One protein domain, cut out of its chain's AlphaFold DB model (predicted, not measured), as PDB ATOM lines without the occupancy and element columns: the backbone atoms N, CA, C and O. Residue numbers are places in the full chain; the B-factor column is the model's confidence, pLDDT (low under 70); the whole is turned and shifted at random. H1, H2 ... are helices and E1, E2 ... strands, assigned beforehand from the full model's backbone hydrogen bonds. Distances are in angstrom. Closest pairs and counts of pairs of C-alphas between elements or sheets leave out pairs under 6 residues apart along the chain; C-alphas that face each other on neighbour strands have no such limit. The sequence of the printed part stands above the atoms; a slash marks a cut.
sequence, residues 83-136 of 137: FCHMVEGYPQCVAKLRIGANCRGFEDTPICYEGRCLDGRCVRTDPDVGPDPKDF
ATOM      1  N   PHE A  83      16.733 -17.166  24.803       94.56
ATOM      2  CA  PHE A  83      17.744 -16.508  25.625       94.56
ATOM      3  C   PHE A  83      18.876 -17.479  25.956       94.56
ATOM      4  O   PHE A  83      18.689 -18.697  25.922       94.56
ATOM      5  N   CYS A  84      20.059 -16.938  26.240       95.44
ATOM      6  CA  CYS A  84      21.199 -17.742  26.651       95.44
ATOM      7  C   CYS A  84      21.127 -18.038  28.155       95.44
ATOM      8  O   CYS A  84      20.918 -17.130  28.964       95.44
ATOM      9  N   HIS A  85      21.305 -19.305  28.524       94.56
ATOM     10  CA  HIS A  85      21.295 -19.772  29.907       94.56
ATOM     11  C   HIS A  85      22.410 -20.795  30.152       94.56
ATOM     12  O   HIS A  85      22.766 -21.557  29.254       94.56
ATOM     13  N   MET A  86      22.957 -20.830  31.372       93.06
ATOM     14  CA  MET A  86      23.965 -21.818  31.765       93.06
ATOM     15  C   MET A  86      23.288 -23.125  32.173       93.06
ATOM     16  O   MET A  86      22.684 -23.201  33.236       93.06
ATOM     17  N   VAL A  87      23.441 -24.170  31.367       90.62
ATOM     18  CA  VAL A  87      22.991 -25.527  31.694       90.62
ATOM     19  C   VAL A  87      24.225 -26.352  32.036       90.62
ATOM     20  O   VAL A  87      25.086 -26.550  31.182       90.62
ATOM     21  N   GLU A  88      24.347 -26.775  33.297       91.50
ATOM     22  CA  GLU A  88      25.493 -27.566  33.790       91.50
ATOM     23  C   GLU A  88      26.864 -26.935  33.464       91.50
ATOM     24  O   GLU A  88      27.834 -27.614  33.142       91.50
ATOM     25  N   GLY A  89      26.950 -25.602  33.519       91.31
ATOM     26  CA  GLY A  89      28.186 -24.866  33.230       91.31
ATOM     27  C   GLY A  89      28.438 -24.563  31.748       91.31
ATOM     28  O   GLY A  89      29.412 -23.871  31.444       91.31
ATOM     29  N   TYR A  90      27.548 -24.979  30.841       94.12
ATOM     30  CA  TYR A  90      27.637 -24.689  29.409       94.12
ATOM     31  C   TYR A  90      26.560 -23.689  28.963       94.12
ATOM     32  O   TYR A  90      25.385 -23.878  29.287       94.12
ATOM     33  N   PRO A  91      26.919 -22.638  28.203       95.62
ATOM     34  CA  PRO A  91      25.939 -21.711  27.651       95.62
ATOM     35  C   PRO A  91      25.098 -22.408  26.574       95.62
ATOM     36  O   PRO A  91      25.628 -22.995  25.629       95.62
ATOM     37  N   GLN A  92      23.776 -22.349  26.714       94.62
ATOM     38  CA  GLN A  92      22.824 -22.902  25.759       94.62
ATOM     39  C   GLN A  92      21.706 -21.905  25.469       94.62
ATOM     40  O   GLN A  92      21.186 -21.247  26.368       94.62
ATOM     41  N   CYS A  93      21.294 -21.839  24.204       94.25
ATOM     42  CA  CYS A  93      20.089 -21.120  23.823       94.25
ATOM     43  C   CYS A  93      18.855 -21.945  24.172       94.25
ATOM     44  O   CYS A  93      18.658 -23.044  23.645       94.25
ATOM     45  N   VAL A  94      18.014 -21.390  25.037       93.00
ATOM     46  CA  VAL A  94      16.776 -22.012  25.508       93.00
ATOM     47  C   VAL A  94      15.576 -21.131  25.168       93.00
ATOM     48  O   VAL A  94      15.704 -19.921  24.974       93.00
ATOM     49  N   ALA A  95      14.409 -21.756  25.031       93.06
ATOM     50  CA  ALA A  95      13.183 -21.056  24.675       93.06
ATOM     51  C   ALA A  95      12.664 -20.210  25.839       93.06
ATOM     52  O   ALA A  95      12.693 -20.641  26.993       93.06
ATOM     53  N   LYS A  96      12.150 -19.023  25.516       95.19
ATOM     54  CA  LYS A  96      11.402 -18.205  26.464       95.19
ATOM     55  C   LYS A  96       9.994 -18.755  26.668       95.19
ATOM     56  O   LYS A  96       9.393 -19.361  25.782       95.19
ATOM     57  N   LEU A  97       9.460 -18.509  27.852       95.50
ATOM     58  CA  LEU A  97       8.130 -18.897  28.273       95.50
ATOM     59  C   LEU A  97       7.102 -17.826  27.907       95.50
ATOM     60  O   LEU A  97       7.349 -16.626  28.044       95.50
ATOM     61  N   ARG A  98       5.915 -18.275  27.497       93.88
ATOM     62  CA  ARG A  98       4.750 -17.402  27.311       93.88
ATOM     63  C   ARG A  98       4.275 -16.808  28.642       93.88
ATOM     64  O   ARG A  98       4.481 -17.394  29.706       93.88
ATOM     65  N   ILE A  99       3.541 -15.703  28.571       93.62
ATOM     66  CA  ILE A  99       2.866 -15.107  29.732       93.62
ATOM     67  C   ILE A  99       1.959 -16.140  30.429       93.62
ATOM     68  O   ILE A  99       1.299 -16.959  29.790       93.62
ATOM     69  N   GLY A 100       1.966 -16.126  31.763       93.44
ATOM     70  CA  GLY A 100       1.231 -17.039  32.638       93.44
ATOM     71  C   GLY A 100       1.909 -18.390  32.894       93.44
ATOM     72  O   GLY A 100       1.454 -19.125  33.774       93.44
ATOM     73  N   ALA A 101       2.982 -18.722  32.166       95.94
ATOM     74  CA  ALA A 101       3.753 -19.942  32.384       95.94
ATOM     75  C   ALA A 101       4.537 -19.905  33.704       95.94
ATOM     76  O   ALA A 101       4.873 -18.834  34.210       95.94
ATOM     77  N   ASN A 102       4.834 -21.089  34.243       96.69
ATOM     78  CA  ASN A 102       5.619 -21.252  35.463       96.69
ATOM     79  C   ASN A 102       7.107 -21.003  35.180       96.69
ATOM     80  O   ASN A 102       7.697 -21.721  34.377       96.69
ATOM     81  N   CYS A 103       7.689 -20.016  35.854       96.00
ATOM     82  CA  CYS A 103       9.090 -19.613  35.713       96.00
ATOM     83  C   CYS A 103       9.894 -19.769  37.015       96.00
ATOM     84  O   CYS A 103      10.950 -19.158  37.154       96.00
ATOM     85  N   ARG A 104       9.410 -20.570  37.978       96.25
ATOM     86  CA  ARG A 104      10.124 -20.810  39.243       96.25
ATOM     87  C   ARG A 104      11.545 -21.322  39.001       96.25
ATOM     88  O   ARG A 104      11.729 -22.260  38.225       96.25
ATOM     89  N   GLY A 105      12.517 -20.744  39.703       92.25
ATOM     90  CA  GLY A 105      13.946 -21.049  39.558       92.25
ATOM     91  C   GLY A 105      14.655 -20.248  38.459       92.25
ATOM     92  O   GLY A 105      15.836 -20.472  38.207       92.25
ATOM     93  N   PHE A 106      13.945 -19.334  37.798       93.44
ATOM     94  CA  PHE A 106      14.450 -18.482  36.723       93.44
ATOM     95  C   PHE A 106      14.108 -17.001  36.947       93.44
ATOM     96  O   PHE A 106      14.077 -16.223  35.988       93.44
ATOM     97  N   GLU A 107      13.848 -16.614  38.199       91.69
ATOM     98  CA  GLU A 107      13.348 -15.299  38.611       91.69
ATOM     99  C   GLU A 107      14.210 -14.144  38.075       91.69
ATOM    100  O   GLU A 107      13.675 -13.174  37.541       91.69
ATOM    101  N   ASP A 108      15.534 -14.309  38.106       88.69
ATOM    102  CA  ASP A 108      16.512 -13.293  37.695       88.69
ATOM    103  C   ASP A 108      17.009 -13.466  36.250       88.69
ATOM    104  O   ASP A 108      18.103 -13.030  35.887       88.69
ATOM    105  N   THR A 109      16.229 -14.138  35.399       91.69
ATOM    106  CA  THR A 109      16.623 -14.412  34.012       91.69
ATOM    107  C   THR A 109      15.634 -13.837  32.993       91.69
ATOM    108  O   THR A 109      14.452 -13.660  33.297       91.69
ATOM    109  N   PRO A 110      16.055 -13.619  31.731       92.25
ATOM    110  CA  PRO A 110      15.167 -13.216  30.634       92.25
ATOM    111  C   PRO A 110      14.196 -14.312  30.151       92.25
ATOM    112  O   PRO A 110      13.814 -14.312  28.978       92.25
ATOM    113  N   ILE A 111      13.826 -15.270  31.008       94.94
ATOM    114  CA  ILE A 111      13.061 -16.461  30.624       94.94
ATOM    115  C   ILE A 111      11.669 -16.139  30.086       94.94
ATOM    116  O   ILE A 111      11.146 -16.898  29.281       94.94
ATOM    117  N   CYS A 112      11.052 -15.034  30.493       95.12
ATOM    118  CA  CYS A 112       9.712 -14.674  30.047       95.12
ATOM    119  C   CYS A 112       9.770 -13.871  28.743       95.12
ATOM    120  O   CYS A 112      10.462 -12.857  28.646       95.12
ATOM    121  N   TYR A 113       9.029 -14.312  27.728       94.19
ATOM    122  CA  TYR A 113       8.862 -13.545  26.498       94.19
ATOM    123  C   TYR A 113       8.039 -12.283  26.793       94.19
ATOM    124  O   TYR A 113       6.950 -12.387  27.353       94.19
ATOM    125  N   GLU A 114       8.594 -11.109  26.466       90.88
ATOM    126  CA  GLU A 114       7.986  -9.782  26.704       90.88
ATOM    127  C   GLU A 114       7.499  -9.554  28.150       90.88
ATOM    128  O   GLU A 114       6.514  -8.860  28.421       90.88
ATOM    129  N   GLY A 115       8.202 -10.157  29.107       92.06
ATOM    130  CA  GLY A 115       7.786 -10.168  30.496       92.06
ATOM    131  C   GLY A 115       8.927 -10.404  31.468       92.06
ATOM    132  O   GLY A 115      10.090 -10.533  31.087       92.06
ATOM    133  N   ARG A 116       8.564 -10.517  32.742       93.62
ATOM    134  CA  ARG A 116       9.455 -10.910  33.836       93.62
ATOM    135  C   ARG A 116       8.804 -11.990  34.686       93.62
ATOM    136  O   ARG A 116       7.580 -12.123  34.703       93.62
ATOM    137  N   CYS A 117       9.625 -12.763  35.379       94.81
ATOM    138  CA  CYS A 117       9.134 -13.766  36.303       94.81
ATOM    139  C   CYS A 117       8.769 -13.105  37.639       94.81
ATOM    140  O   CYS A 117       9.644 -12.565  38.307       94.81
ATOM    141  N   LEU A 118       7.490 -13.129  38.018       93.75
ATOM    142  CA  LEU A 118       7.002 -12.663  39.319       93.75
ATOM    143  C   LEU A 118       6.147 -13.736  39.970       93.75
ATOM    144  O   LEU A 118       5.291 -14.330  39.319       93.75
ATOM    145  N   ASP A 119       6.402 -13.996  41.250       93.19
ATOM    146  CA  ASP A 119       5.693 -15.012  42.036       93.19
ATOM    147  C   ASP A 119       5.657 -16.390  41.343       93.19
ATOM    148  O   ASP A 119       4.687 -17.154  41.409       93.19
ATOM    149  N   GLY A 120       6.742 -16.713  40.631       94.50
ATOM    150  CA  GLY A 120       6.888 -17.947  39.867       94.50
ATOM    151  C   GLY A 120       6.070 -18.003  38.576       94.50
ATOM    152  O   GLY A 120       5.921 -19.091  38.016       94.50
ATOM    153  N   ARG A 121       5.534 -16.878  38.084       96.38
ATOM    154  CA  ARG A 121       4.843 -16.797  36.791       96.38
ATOM    155  C   ARG A 121       5.353 -15.677  35.897       96.38
ATOM    156  O   ARG A 121       5.682 -14.587  36.352       96.38
ATOM    157  N   CYS A 122       5.358 -15.936  34.595       95.88
ATOM    158  CA  CYS A 122       5.651 -14.901  33.615       95.88
ATOM    159  C   CYS A 122       4.515 -13.881  33.559       95.88
ATOM    160  O   CYS A 122       3.388 -14.226  33.207       95.88
ATOM    161  N   VAL A 123       4.822 -12.626  33.865       93.75
ATOM    162  CA  VAL A 123       3.896 -11.496  33.745       93.75
ATOM    163  C   VAL A 123       4.450 -10.481  32.758       93.75
ATOM    164  O   VAL A 123       5.665 -10.386  32.579       93.75
ATOM    165  N   ARG A 124       3.570  -9.719  32.107       89.81
ATOM    166  CA  ARG A 124       3.991  -8.678  31.164       89.81
ATOM    167  C   ARG A 124       4.714  -7.559  31.900       89.81
ATOM    168  O   ARG A 124       4.301  -7.168  32.990       89.81
ATOM    169  N   THR A 125       5.773  -7.044  31.289       80.00
ATOM    170  CA  THR A 125       6.484  -5.869  31.809       80.00
ATOM    171  C   THR A 125       5.671  -4.596  31.573       80.00
ATOM    172  O   THR A 125       5.694  -3.703  32.412       80.00
ATOM    173  N   ASP A 126       4.905  -4.564  30.480       74.69
ATOM    174  CA  ASP A 126       3.960  -3.504  30.147       74.69
ATOM    175  C   ASP A 126       2.554  -4.112  29.938       74.69
ATOM    176  O   ASP A 126       2.326  -4.823  28.946       74.69
ATOM    177  N   PRO A 127       1.629  -3.945  30.901       61.91
ATOM    178  CA  PRO A 127       0.272  -4.471  30.791       61.91
ATOM    179  C   PRO A 127      -0.558  -3.761  29.710       61.91
ATOM    180  O   PRO A 127      -1.451  -4.401  29.151       61.91
ATOM    181  N   ASP A 128      -0.224  -2.514  29.362       63.19
ATOM    182  CA  ASP A 128      -0.908  -1.720  28.331       63.19
ATOM    183  C   ASP A 128      -0.443  -2.101  26.910       63.19
ATOM    184  O   ASP A 128      -1.136  -1.873  25.919       63.19
ATOM    185  N   VAL A 129       0.687  -2.813  26.852       62.94
ATOM    186  CA  VAL A 129       1.359  -3.446  25.712       62.94
ATOM    187  C   VAL A 129       0.480  -4.028  24.590       62.94
ATOM    188  O   VAL A 129       0.772  -3.826  23.443       62.94
ATOM    189  N   GLY A 130      -0.541  -4.860  24.832       59.12
ATOM    190  CA  GLY A 130      -1.072  -5.812  23.803       59.12
ATOM    191  C   GLY A 130      -0.012  -6.782  23.176       59.12
ATOM    192  O   GLY A 130       1.130  -6.392  22.981       59.12
ATOM    193  N   PRO A 131      -0.256  -8.089  22.973       61.56
ATOM    194  CA  PRO A 131       0.716  -8.935  22.252       61.56
ATOM    195  C   PRO A 131       0.893  -8.437  20.802       61.56
ATOM    196  O   PRO A 131      -0.103  -8.049  20.187       61.56
ATOM    197  N   ASP A 132       2.123  -8.423  20.265       63.34
ATOM    198  CA  ASP A 132       2.385  -7.976  18.882       63.34
ATOM    199  C   ASP A 132       1.527  -8.819  17.915       63.34
ATOM    200  O   ASP A 132       1.597 -10.049  17.965       63.34
ATOM    201  N   PRO A 133       0.714  -8.215  17.026       65.31
ATOM    202  CA  PRO A 133      -0.064  -8.951  16.032       65.31
ATOM    203  C   PRO A 133       0.759  -9.951  15.203       65.31
ATOM    204  O   PRO A 133       0.222 -10.966  14.764       65.31
ATOM    205  N   LYS A 134       2.066  -9.706  15.027       64.56
ATOM    206  CA  LYS A 134       2.999 -10.622  14.351       64.56
ATOM    207  C   LYS A 134       3.279 -11.910  15.123       64.56
ATOM    208  O   LYS A 134       3.807 -12.844  14.539       64.56
ATOM    209  N   ASP A 135       2.948 -11.972  16.409       57.66
ATOM    210  CA  ASP A 135       3.091 -13.187  17.213       57.66
ATOM    211  C   ASP A 135       1.935 -14.186  16.989       57.66
ATOM    212  O   ASP A 135       1.984 -15.301  17.509       57.66
ATOM    213  N   PHE A 136       0.913 -13.813  16.201       59.25
ATOM    214  CA  PHE A 136      -0.219 -14.671  15.813       59.25
ATOM    215  C   PHE A 136      -0.265 -15.009  14.313       59.25
ATOM    216  O   PHE A 136      -1.209 -15.674  13.881       59.25
TER     217      PHE A 136
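AT A GLANCE: This is residues 83 to 136 of the 137 residues of an uncharacterized protein of Ancylostoma duodenale (UniProt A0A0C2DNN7). A two-stranded hairpin, E1 and E2, makes one end of a flat outline, and a second, smaller hairpin, E3 and E4, lies nearer the middle, joined to the first by a long looping stretch, residues 96 to 114. Beyond E4 a tail leads to the one-turn helix H1, far from the first hairpin. The printed part has 54 residues with four named strands and one named helix, in the order E1, E2, E3, E4, H1; each sheet is one antiparallel pair. The class is mostly strand, though under half of the residues are in named elements. The whole is only just compact, close to loose, with a radius of gyration of the C-alphas of 12.0 A and spans of 37 by 26 by 14 A.

IN THESE COORDINATES: E2, the longest strand, is residues 90 to 95 and measures 15.6 A from first to last C-alpha. E1, residues 83 to 87, measures 12.1 A and begins at C-alpha 83 at (17.744, -16.508, 25.625). E3 is residues 115 to 118, 9.2 A, and E4 is residues 121 to 124, 9.9 A, ending at C-alpha 124 at (3.991, -8.678, 31.164). H1 is residues 133 to 136, 5.7 A, ending at C-alpha 136 at (-0.219, -14.671, 15.813).

HOW THE PARTS SIT: E1 and E2 form a hairpin, antiparallel at 134 degrees between their directions; N 85 and O 92 are 2.9 A apart, within hydrogen-bond range. E3 and E4 form a hairpin at 140 degrees, with N 118 and O 121 at 2.9 A. E2 and E3 are apart. H1 is too short for an O i to N i+4 pair; its one O i to N i+3 pair is within range.

THE WHOLE: The C-alphas farthest apart, those of Gly 89 and Asp 128, are 37.5 A apart. The printed part has no cut, and the link from E2 to E3 is long. Residues 127 to 136 have pLDDT under 70.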